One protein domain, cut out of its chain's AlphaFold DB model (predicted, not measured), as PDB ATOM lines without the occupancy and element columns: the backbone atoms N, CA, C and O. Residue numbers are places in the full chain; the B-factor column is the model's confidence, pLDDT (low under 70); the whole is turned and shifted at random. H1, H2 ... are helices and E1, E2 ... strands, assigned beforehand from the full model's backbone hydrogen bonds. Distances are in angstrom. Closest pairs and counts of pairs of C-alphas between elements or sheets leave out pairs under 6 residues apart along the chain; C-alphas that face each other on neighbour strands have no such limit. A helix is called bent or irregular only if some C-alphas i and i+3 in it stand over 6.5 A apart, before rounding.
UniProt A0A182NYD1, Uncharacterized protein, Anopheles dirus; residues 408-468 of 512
ATOM      1  N   VAL A 408     112.515  72.209  23.727       89.50
ATOM      2  CA  VAL A 408     112.536  70.857  24.322       89.50
ATOM      3  C   VAL A 408     113.144  70.844  25.727       89.50
ATOM      4  O   VAL A 408     112.777  70.012  26.559       89.50
ATOM      5  N   GLY A 409     114.072  71.761  26.002       90.56
ATOM      6  CA  GLY A 409     114.667  71.971  27.318       90.56
ATOM      7  C   GLY A 409     113.656  72.371  28.392       90.56
ATOM      8  O   GLY A 409     113.856  72.006  29.549       90.56
ATOM      9  N   ASP A 410     112.560  73.023  27.998       92.25
ATOM     10  CA  ASP A 410     111.544  73.564  28.906       92.25
ATOM     11  C   ASP A 410     110.517  72.515  29.345       92.25
ATOM     12  O   ASP A 410     109.756  72.743  30.287       92.25
ATOM     13  N   LEU A 411     110.503  71.350  28.690       93.12
ATOM     14  CA  LEU A 411     109.669  70.214  29.070       93.12
ATOM     15  C   LEU A 411     110.107  69.632  30.420       93.12
ATOM     16  O   LEU A 411     111.294  69.627  30.768       93.12
ATOM     17  N   THR A 412     109.155  69.062  31.159       94.44
ATOM     18  CA  THR A 412     109.476  68.264  32.347       94.44
ATOM     19  C   THR A 412     110.347  67.069  31.968       94.44
ATOM     20  O   THR A 412     110.307  66.574  30.836       94.44
ATOM     21  N   GLU A 413     111.148  66.584  32.918       92.88
ATOM     22  CA  GLU A 413     112.059  65.465  32.669       92.88
ATOM     23  C   GLU A 413     111.321  64.220  32.155       92.88
ATOM     24  O   GLU A 413     111.738  63.639  31.153       92.88
ATOM     25  N   ASP A 414     110.180  63.884  32.756       92.75
ATOM     26  CA  ASP A 414     109.343  62.756  32.341       92.75
ATOM     27  C   ASP A 414     108.828  62.908  30.907       92.75
ATOM     28  O   ASP A 414     108.953  61.990  30.094       92.75
ATOM     29  N   THR A 415     108.300  64.082  30.562       91.69
ATOM     30  CA  THR A 415     107.764  64.371  29.222       91.69
ATOM     31  C   THR A 415     108.859  64.323  28.168       91.69
ATOM     32  O   THR A 415     108.691  63.753  27.089       91.69
ATOM     33  N   ARG A 416     110.029  64.872  28.491       92.69
ATOM     34  CA  ARG A 416     111.208  64.820  27.632       92.69
ATOM     35  C   ARG A 416     111.701  63.386  27.434       92.69
ATOM     36  O   ARG A 416     112.031  63.003  26.314       92.69
ATOM     37  N   ASN A 417     111.700  62.568  28.485       90.00
ATOM     38  CA  ASN A 417     112.039  61.150  28.381       90.00
ATOM     39  C   ASN A 417     111.040  60.403  27.486       90.00
ATOM     40  O   ASN A 417     111.460  59.651  26.607       90.00
ATOM     41  N   GLN A 418     109.738  60.673  27.621       88.38
ATOM     42  CA  GLN A 418     108.708  60.120  26.733       88.38
ATOM     43  C   GLN A 418     108.914  60.537  25.271       88.38
ATOM     44  O   GLN A 418     108.794  59.702  24.372       88.38
ATOM     45  N   LEU A 419     109.278  61.799  25.017       88.25
ATOM     46  CA  LEU A 419     109.615  62.278  23.674       88.25
ATOM     47  C   LEU A 419     110.815  61.517  23.095       88.25
ATOM     48  O   LEU A 419     110.774  61.076  21.949       88.25
ATOM     49  N   PHE A 420     111.874  61.328  23.881       87.75
ATOM     50  CA  PHE A 420     113.111  60.681  23.431       87.75
ATOM     51  C   PHE A 420     113.001  59.170  23.210       87.75
ATOM     52  O   PHE A 420     113.804  58.616  22.451       87.75
ATOM     53  N   VAL A 421     112.009  58.514  23.819       85.00
ATOM     54  CA  VAL A 421     111.661  57.113  23.529       85.00
ATOM     55  C   VAL A 421     111.040  56.966  22.136       85.00
ATOM     56  O   VAL A 421     111.180  55.911  21.516       85.00
ATOM     57  N   LYS A 422     110.404  58.015  21.593       82.56
ATOM     58  CA  LYS A 422     109.859  57.970  20.232       82.56
ATOM     59  C   LYS A 422     110.976  57.843  19.194       82.56
ATOM     60  O   LYS A 422     112.127  58.246  19.394       82.56
ATOM     61  N   SER A 423     110.621  57.313  18.029       78.81
ATOM     62  CA  SER A 423     111.515  57.193  16.881       78.81
ATOM     63  C   SER A 423     110.925  57.858  15.641       78.81
ATOM     64  O   SER A 423     109.714  57.848  15.417       78.81
ATOM     65  N   VAL A 424     111.795  58.464  14.836       75.50
ATOM     66  CA  VAL A 424     111.466  58.977  13.507       75.50
ATOM     67  C   VAL A 424     111.851  57.921  12.483       75.50
ATOM     68  O   VAL A 424     113.000  57.484  12.434       75.50
ATOM     69  N   ASN A 425     110.911  57.557  11.622       68.44
ATOM     70  CA  ASN A 425     111.170  56.732  10.459       68.44
ATOM     71  C   ASN A 425     111.536  57.639   9.282       68.44
ATOM     72  O   ASN A 425     110.691  58.327   8.705       68.44
ATOM     73  N   ARG A 426     112.812  57.635   8.897       62.62
ATOM     74  CA  ARG A 426     113.272  58.261   7.652       62.62
ATOM     75  C   ARG A 426     113.897  57.203   6.761       62.62
ATOM     76  O   ARG A 426     114.761  56.451   7.198       62.62
ATOM     77  N   PHE A 427     113.446  57.148   5.507       61.75
ATOM     78  CA  PHE A 427     113.994  56.255   4.482       61.75
ATOM     79  C   PHE A 427     114.116  54.797   4.955       61.75
ATOM     80  O   PHE A 427     115.181  54.204   4.860       61.75
ATOM     81  N   THR A 428     113.040  54.230   5.514       58.47
ATOM     82  CA  THR A 428     112.984  52.853   6.067       58.47
ATOM     83  C   THR A 428     113.872  52.573   7.288       58.47
ATOM     84  O   THR A 428     113.798  51.488   7.855       58.47
ATOM     85  N   THR A 429     114.642  53.555   7.762       65.56
ATOM     86  CA  THR A 429     115.431  53.458   8.994       65.56
ATOM     87  C   THR A 429     114.745  54.187  10.146       65.56
ATOM     88  O   THR A 429     114.267  55.314   9.988       65.56
ATOM     89  N   SER A 430     114.689  53.531  11.304       76.44
ATOM     90  CA  SER A 430     114.163  54.106  12.540       76.44
ATOM     91  C   SER A 430     115.306  54.737  13.332       76.44
ATOM     92  O   SER A 430     116.265  54.059  13.703       76.44
ATOM     93  N   VAL A 431     115.226  56.045  13.574       80.94
ATOM     94  CA  VAL A 431     116.208  56.799  14.361       80.94
ATOM     95  C   VAL A 431     115.515  57.341  15.606       80.94
ATOM     96  O   VAL A 431     114.457  57.952  15.513       80.94
ATOM     97  N   SER A 432     116.101  57.126  16.786       82.00
ATOM     98  CA  SER A 432     115.575  57.697  18.036       82.00
ATOM     99  C   SER A 432     115.508  59.225  17.953       82.00
ATOM    100  O   SER A 432     116.472  59.861  17.516       82.00
ATOM    101  N   PHE A 433     114.408  59.809  18.440       85.31
ATOM    102  CA  PHE A 433     114.223  61.263  18.521       85.31
ATOM    103  C   PHE A 433     115.376  61.958  19.250       85.31
ATOM    104  O   PHE A 433     115.788  63.041  18.846       85.31
ATOM    105  N   ARG A 434     115.970  61.300  20.254       85.62
ATOM    106  CA  ARG A 434     117.115  61.817  21.019       85.62
ATOM    107  C   ARG A 434     118.339  62.153  20.160       85.62
ATOM    108  O   ARG A 434     119.170  62.949  20.571       85.62
ATOM    109  N   LYS A 435     118.486  61.512  18.996       84.69
ATOM    110  CA  LYS A 435     119.598  61.767  18.064       84.69
ATOM    111  C   LYS A 435     119.291  62.867  17.045       84.69
ATOM    112  O   LYS A 435     120.188  63.264  16.313       84.69
ATOM    113  N   VAL A 436     118.031  63.286  16.949       84.75
ATOM    114  CA  VAL A 436     117.536  64.215  15.924       84.75
ATOM    115  C   VAL A 436     117.198  65.575  16.522       84.75
ATOM    116  O   VAL A 436     117.347  66.583  15.840       84.75
ATOM    117  N   VAL A 437     116.740  65.589  17.773       88.44
ATOM    118  CA  VAL A 437     116.227  66.775  18.455       88.44
ATOM    119  C   VAL A 437     117.145  67.159  19.617       88.44
ATOM    120  O   VAL A 437     117.491  66.317  20.447       88.44
ATOM    121  N   ASN A 438     117.507  68.438  19.687       90.25
ATOM    122  CA  ASN A 438     118.290  69.052  20.757       90.25
ATOM    123  C   ASN A 438     117.394  69.751  21.787       90.25
ATOM    124  O   ASN A 438     116.248  70.093  21.518       90.25
ATOM    125  N   LEU A 439     117.942  70.030  22.975       90.75
ATOM    126  CA  LEU A 439     117.221  70.759  24.032       90.75
ATOM    127  C   LEU A 439     116.857  72.196  23.627       90.75
ATOM    128  O   LEU A 439     115.844  72.719  24.076       90.75
ATOM    129  N   SER A 440     117.667  72.826  22.779       90.75
ATOM    130  CA  SER A 440     117.423  74.172  22.255       90.75
ATOM    131  C   SER A 440     116.422  74.207  21.102       90.75
ATOM    132  O   SER A 440     116.109  75.292  20.620       90.75
ATOM    133  N   ASP A 441     115.967  73.051  20.612       88.88
ATOM    134  CA  ASP A 441     115.064  73.025  19.469       88.88
ATOM    135  C   ASP A 441     113.670  73.512  19.892       88.88
ATOM    136  O   ASP A 441     113.154  73.080  20.932       88.88
ATOM    137  N   PRO A 442     113.043  74.390  19.093       87.62
ATOM    138  CA  PRO A 442     111.751  74.965  19.426       87.62
ATOM    139  C   PRO A 442     110.653  73.903  19.273       87.62
ATOM    140  O   PRO A 442     110.652  73.122  18.317       87.62
ATOM    141  N   LEU A 443     109.681  73.886  20.187       87.25
ATOM    142  CA  LEU A 443     108.577  72.922  20.148       87.25
ATOM    143  C   LEU A 443     107.811  72.885  18.810       87.25
ATOM    144  O   LEU A 443     107.536  71.769  18.365       87.25
ATOM    145  N   PRO A 444     107.531  74.007  18.106       83.62
ATOM    146  CA  PRO A 444     106.916  73.968  16.775       83.62
ATOM    147  C   PRO A 444     107.624  73.022  15.802       83.62
ATOM    148  O   PRO A 444     106.986  72.227  15.120       83.62
ATOM    149  N   TYR A 445     108.960  73.059  15.782       84.00
ATOM    150  CA  TYR A 445     109.764  72.202  14.915       84.00
ATOM    151  C   TYR A 445     109.611  70.718  15.280       84.00
ATOM    152  O   TYR A 445     109.543  69.855  14.404       84.00
ATOM    153  N   VAL A 446     109.521  70.412  16.576       86.94
ATOM    154  CA  VAL A 446     109.324  69.043  17.063       86.94
ATOM    155  C   VAL A 446     107.944  68.510  16.680       86.94
ATOM    156  O   VAL A 446     107.840  67.354  16.264       86.94
ATOM    157  N   TYR A 447     106.900  69.338  16.763       84.25
ATOM    158  CA  TYR A 447     105.556  68.969  16.315       84.25
ATOM    159  C   TYR A 447     105.501  68.717  14.809       84.25
ATOM    160  O   TYR A 447     105.022  67.654  14.405       84.25
ATOM    161  N   ASP A 448     106.078  69.610  13.998       81.50
ATOM    162  CA  ASP A 448     106.192  69.431  12.543       81.50
ATOM    163  C   ASP A 448     106.879  68.091  12.202       81.50
ATOM    164  O   ASP A 448     106.469  67.361  11.287       81.50
ATOM    165  N   LEU A 449     107.923  67.730  12.960       84.12
ATOM    166  CA  LEU A 449     108.663  66.479  12.791       84.12
ATOM    167  C   LEU A 449     107.830  65.244  13.178       84.12
ATOM    168  O   LEU A 449     107.855  64.245  12.453       84.12
ATOM    169  N   LEU A 450     107.105  65.302  14.299       82.62
ATOM    170  CA  LEU A 450     106.228  64.225  14.774       82.62
ATOM    171  C   LEU A 450     105.067  63.976  13.806       82.62
ATOM    172  O   LEU A 450     104.837  62.833  13.409       82.62
ATOM    173  N   GLU A 451     104.389  65.032  13.361       79.12
ATOM    174  CA  GLU A 451     103.254  64.923  12.441       79.12
ATOM    175  C   GLU A 451     103.690  64.364  11.075       79.12
ATOM    176  O   GLU A 451     103.048  63.474  10.503       79.12
ATOM    177  N   SER A 452     104.839  64.824  10.569       75.31
ATOM    178  CA  SER A 452     105.427  64.314   9.324       75.31
ATOM    179  C   SER A 452     105.769  62.820   9.400       75.31
ATOM    180  O   SER A 452     105.693  62.111   8.390       75.31
ATOM    181  N   ASN A 453     106.155  62.332  10.580       73.50
ATOM    182  CA  ASN A 453     106.512  60.936  10.814       73.50
ATOM    183  C   ASN A 453     105.281  60.011  10.803       73.50
ATOM    184  O   ASN A 453     105.316  58.941  10.193       73.50
ATOM    185  N   GLU A 454     104.172  60.441  11.410       67.81
ATOM    186  CA  GLU A 454     102.920  59.674  11.433       67.81
ATOM    187  C   GLU A 454     102.248  59.591  10.056       67.81
ATOM    188  O   GLU A 454     101.787  58.520   9.653       67.81
ATOM    189  N   LYS A 455     102.240  60.695   9.294       62.62
ATOM    190  CA  LYS A 455     101.674  60.714   7.932       62.62
ATOM    191  C   LYS A 455     102.445  59.797   6.976       62.62
ATOM    192  O   LYS A 455     101.836  59.115   6.154       62.62
ATOM    193  N   ARG A 456     103.779  59.750   7.090       55.78
ATOM    194  CA  ARG A 456     104.628  58.916   6.221       55.78
ATOM    195  C   ARG A 456     104.607  57.435   6.583       55.78
ATOM    196  O   ARG A 456     104.707  56.624   5.668       55.78
ATOM    197  N   SER A 457     104.469  57.057   7.857       55.47
ATOM    198  CA  SER A 457     104.462  55.631   8.226       55.47
ATOM    199  C   SER A 457     103.242  54.896   7.653       55.47
ATOM    200  O   SER A 457     103.386  53.795   7.125       55.47
ATOM    201  N   LYS A 458     102.059  55.531   7.651       54.78
ATOM    202  CA  LYS A 458     100.822  54.936   7.116       54.78
ATOM    203  C   LYS A 458     100.855  54.728   5.598       54.78
ATOM    204  O   LYS A 458     100.355  53.707   5.132       54.78
ATOM    205  N   SER A 459     101.446  55.647   4.825       56.91
ATOM    206  CA  SER A 459     101.496  55.500   3.362       56.91
ATOM    207  C   SER A 459     102.618  54.570   2.899       56.91
ATOM    208  O   SER A 459     102.379  53.726   2.043       56.91
ATOM    209  N   LEU A 460     103.813  54.633   3.502       55.84
ATOM    210  CA  LEU A 460     104.954  53.828   3.049       55.84
ATOM    211  C   LEU A 460     104.735  52.327   3.226       55.84
ATOM    212  O   LEU A 460     105.134  51.571   2.352       55.84
ATOM    213  N   HIS A 461     104.114  51.876   4.320       60.50
ATOM    214  CA  HIS A 461     103.867  50.443   4.501       60.50
ATOM    215  C   HIS A 461     102.851  49.905   3.496       60.50
ATOM    216  O   HIS A 461     103.067  48.824   2.957       60.50
ATOM    217  N   LYS A 462     101.798  50.674   3.193       62.38
ATOM    218  CA  LYS A 462     100.803  50.303   2.184       62.38
ATOM    219  C   LYS A 462     101.419  50.281   0.782       62.38
ATOM    220  O   LYS A 462     101.355  49.254   0.121       62.38
ATOM    221  N   THR A 463     102.114  51.348   0.390       62.00
ATOM    222  CA  THR A 463     102.757  51.451  -0.929       62.00
ATOM    223  C   THR A 463     103.883  50.427  -1.109       62.00
ATOM    224  O   THR A 463     103.968  49.782  -2.145       62.00
ATOM    225  N   ARG A 464     104.730  50.194  -0.092       63.50
ATOM    226  CA  ARG A 464     105.785  49.166  -0.169       63.50
ATOM    227  C   ARG A 464     105.222  47.753  -0.155       63.50
ATOM    228  O   ARG A 464     105.767  46.903  -0.848       63.50
ATOM    229  N   TYR A 465     104.159  47.495   0.612       67.56
ATOM    230  CA  TYR A 465     103.453  46.219   0.543       67.56
ATOM    231  C   TYR A 465     102.891  46.000  -0.858       67.56
ATOM    232  O   TYR A 465     103.115  44.934  -1.404       67.56
ATOM    233  N   GLU A 466     102.244  46.996  -1.465       73.75
ATOM    234  CA  GLU A 466     101.744  46.923  -2.844       73.75
ATOM    235  C   GLU A 466     102.870  46.631  -3.856       73.75
ATOM    236  O   GLU A 466     102.712  45.740  -4.687       73.75
ATOM    237  N   GLU A 467     104.037  47.277  -3.730       73.62
ATOM    238  CA  GLU A 467     105.210  47.025  -4.587       73.62
ATOM    239  C   GLU A 467     105.742  45.583  -4.478       73.62
ATOM    240  O   GLU A 467     106.082  44.959  -5.490       73.62
ATOM    241  N   ILE A 468     105.810  45.039  -3.257       69.00
ATOM    242  CA  ILE A 468     106.313  43.678  -3.017       69.00
ATOM    243  C   ILE A 468     105.207  42.624  -3.026       69.00
ATOM    244  O   ILE A 468     105.529  41.445  -2.942       69.00
TER     245      ILE A 468
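AT A GLANCE: This is residues 408 to 468 of the 512 residues of an uncharacterized protein of Anopheles dirus (UniProt A0A182NYD1). A small hairpin of two strands, E1 and E2, packs through E1 on residues 449 to 457 of one long helix, H2, and a short helix, H1, leads into the hairpin, roughly in a row with it. After E2 the chain folds back past H1 to the start of H2, whose residues 462 to 468 stick out at the far end. The printed part has 61 residues, with the order H1, E1, E2, H2; the sheet, E1 - E2, is antiparallel and the class is mostly helix. The whole is loose, with a radius of gyration of the C-alphas of 13.4 A, and a rod spanning 43 by 18 by 15 A.

HOW THE PARTS SIT: Begin at the hairpin of E1, residues 423 to 426, and E2, residues 429 to 432, which are antiparallel at 147 degrees. Look for N 424 and O 431, 2.8 A apart, and N 431 and O 424, 2.9 A apart, both within hydrogen-bond range. From E1 go to H2, residues 443 to 468: their closest C-alphas, of Val 424 and Asn 453, are 6.0 A apart. H1, residues 413 to 421, is apart from H2; its closest C-alpha to E2 is that of Phe 420, 6.6 A from that of Ser 432. In H1 every O i to N i+4 pair is within hydrogen-bond range, in H2 19 of 22.

IN THESE COORDINATES: Find C-alpha 413 at (112.059, 65.465, 32.669), where H1 begins; it runs 12.4 A. E1 measures 9.5 A and E2 10.0 A. H2 runs 37.4 A from C-alpha 443 at (108.577, 72.922, 20.148) to C-alpha 468 at (106.313, 43.678, -3.017), with a kink of 28 degrees near residue 459. It is neither bent nor irregular, but only just: C-alphas 458 and 461 are 6.0 A apart.

THE WHOLE: The C-alphas farthest apart, of Asp 410 and Ile 468, are 44.0 A apart. The printed part has no cut and no long link. Look for pLDDT under 70 at residues 425 to 429, 454 to 465 and 468.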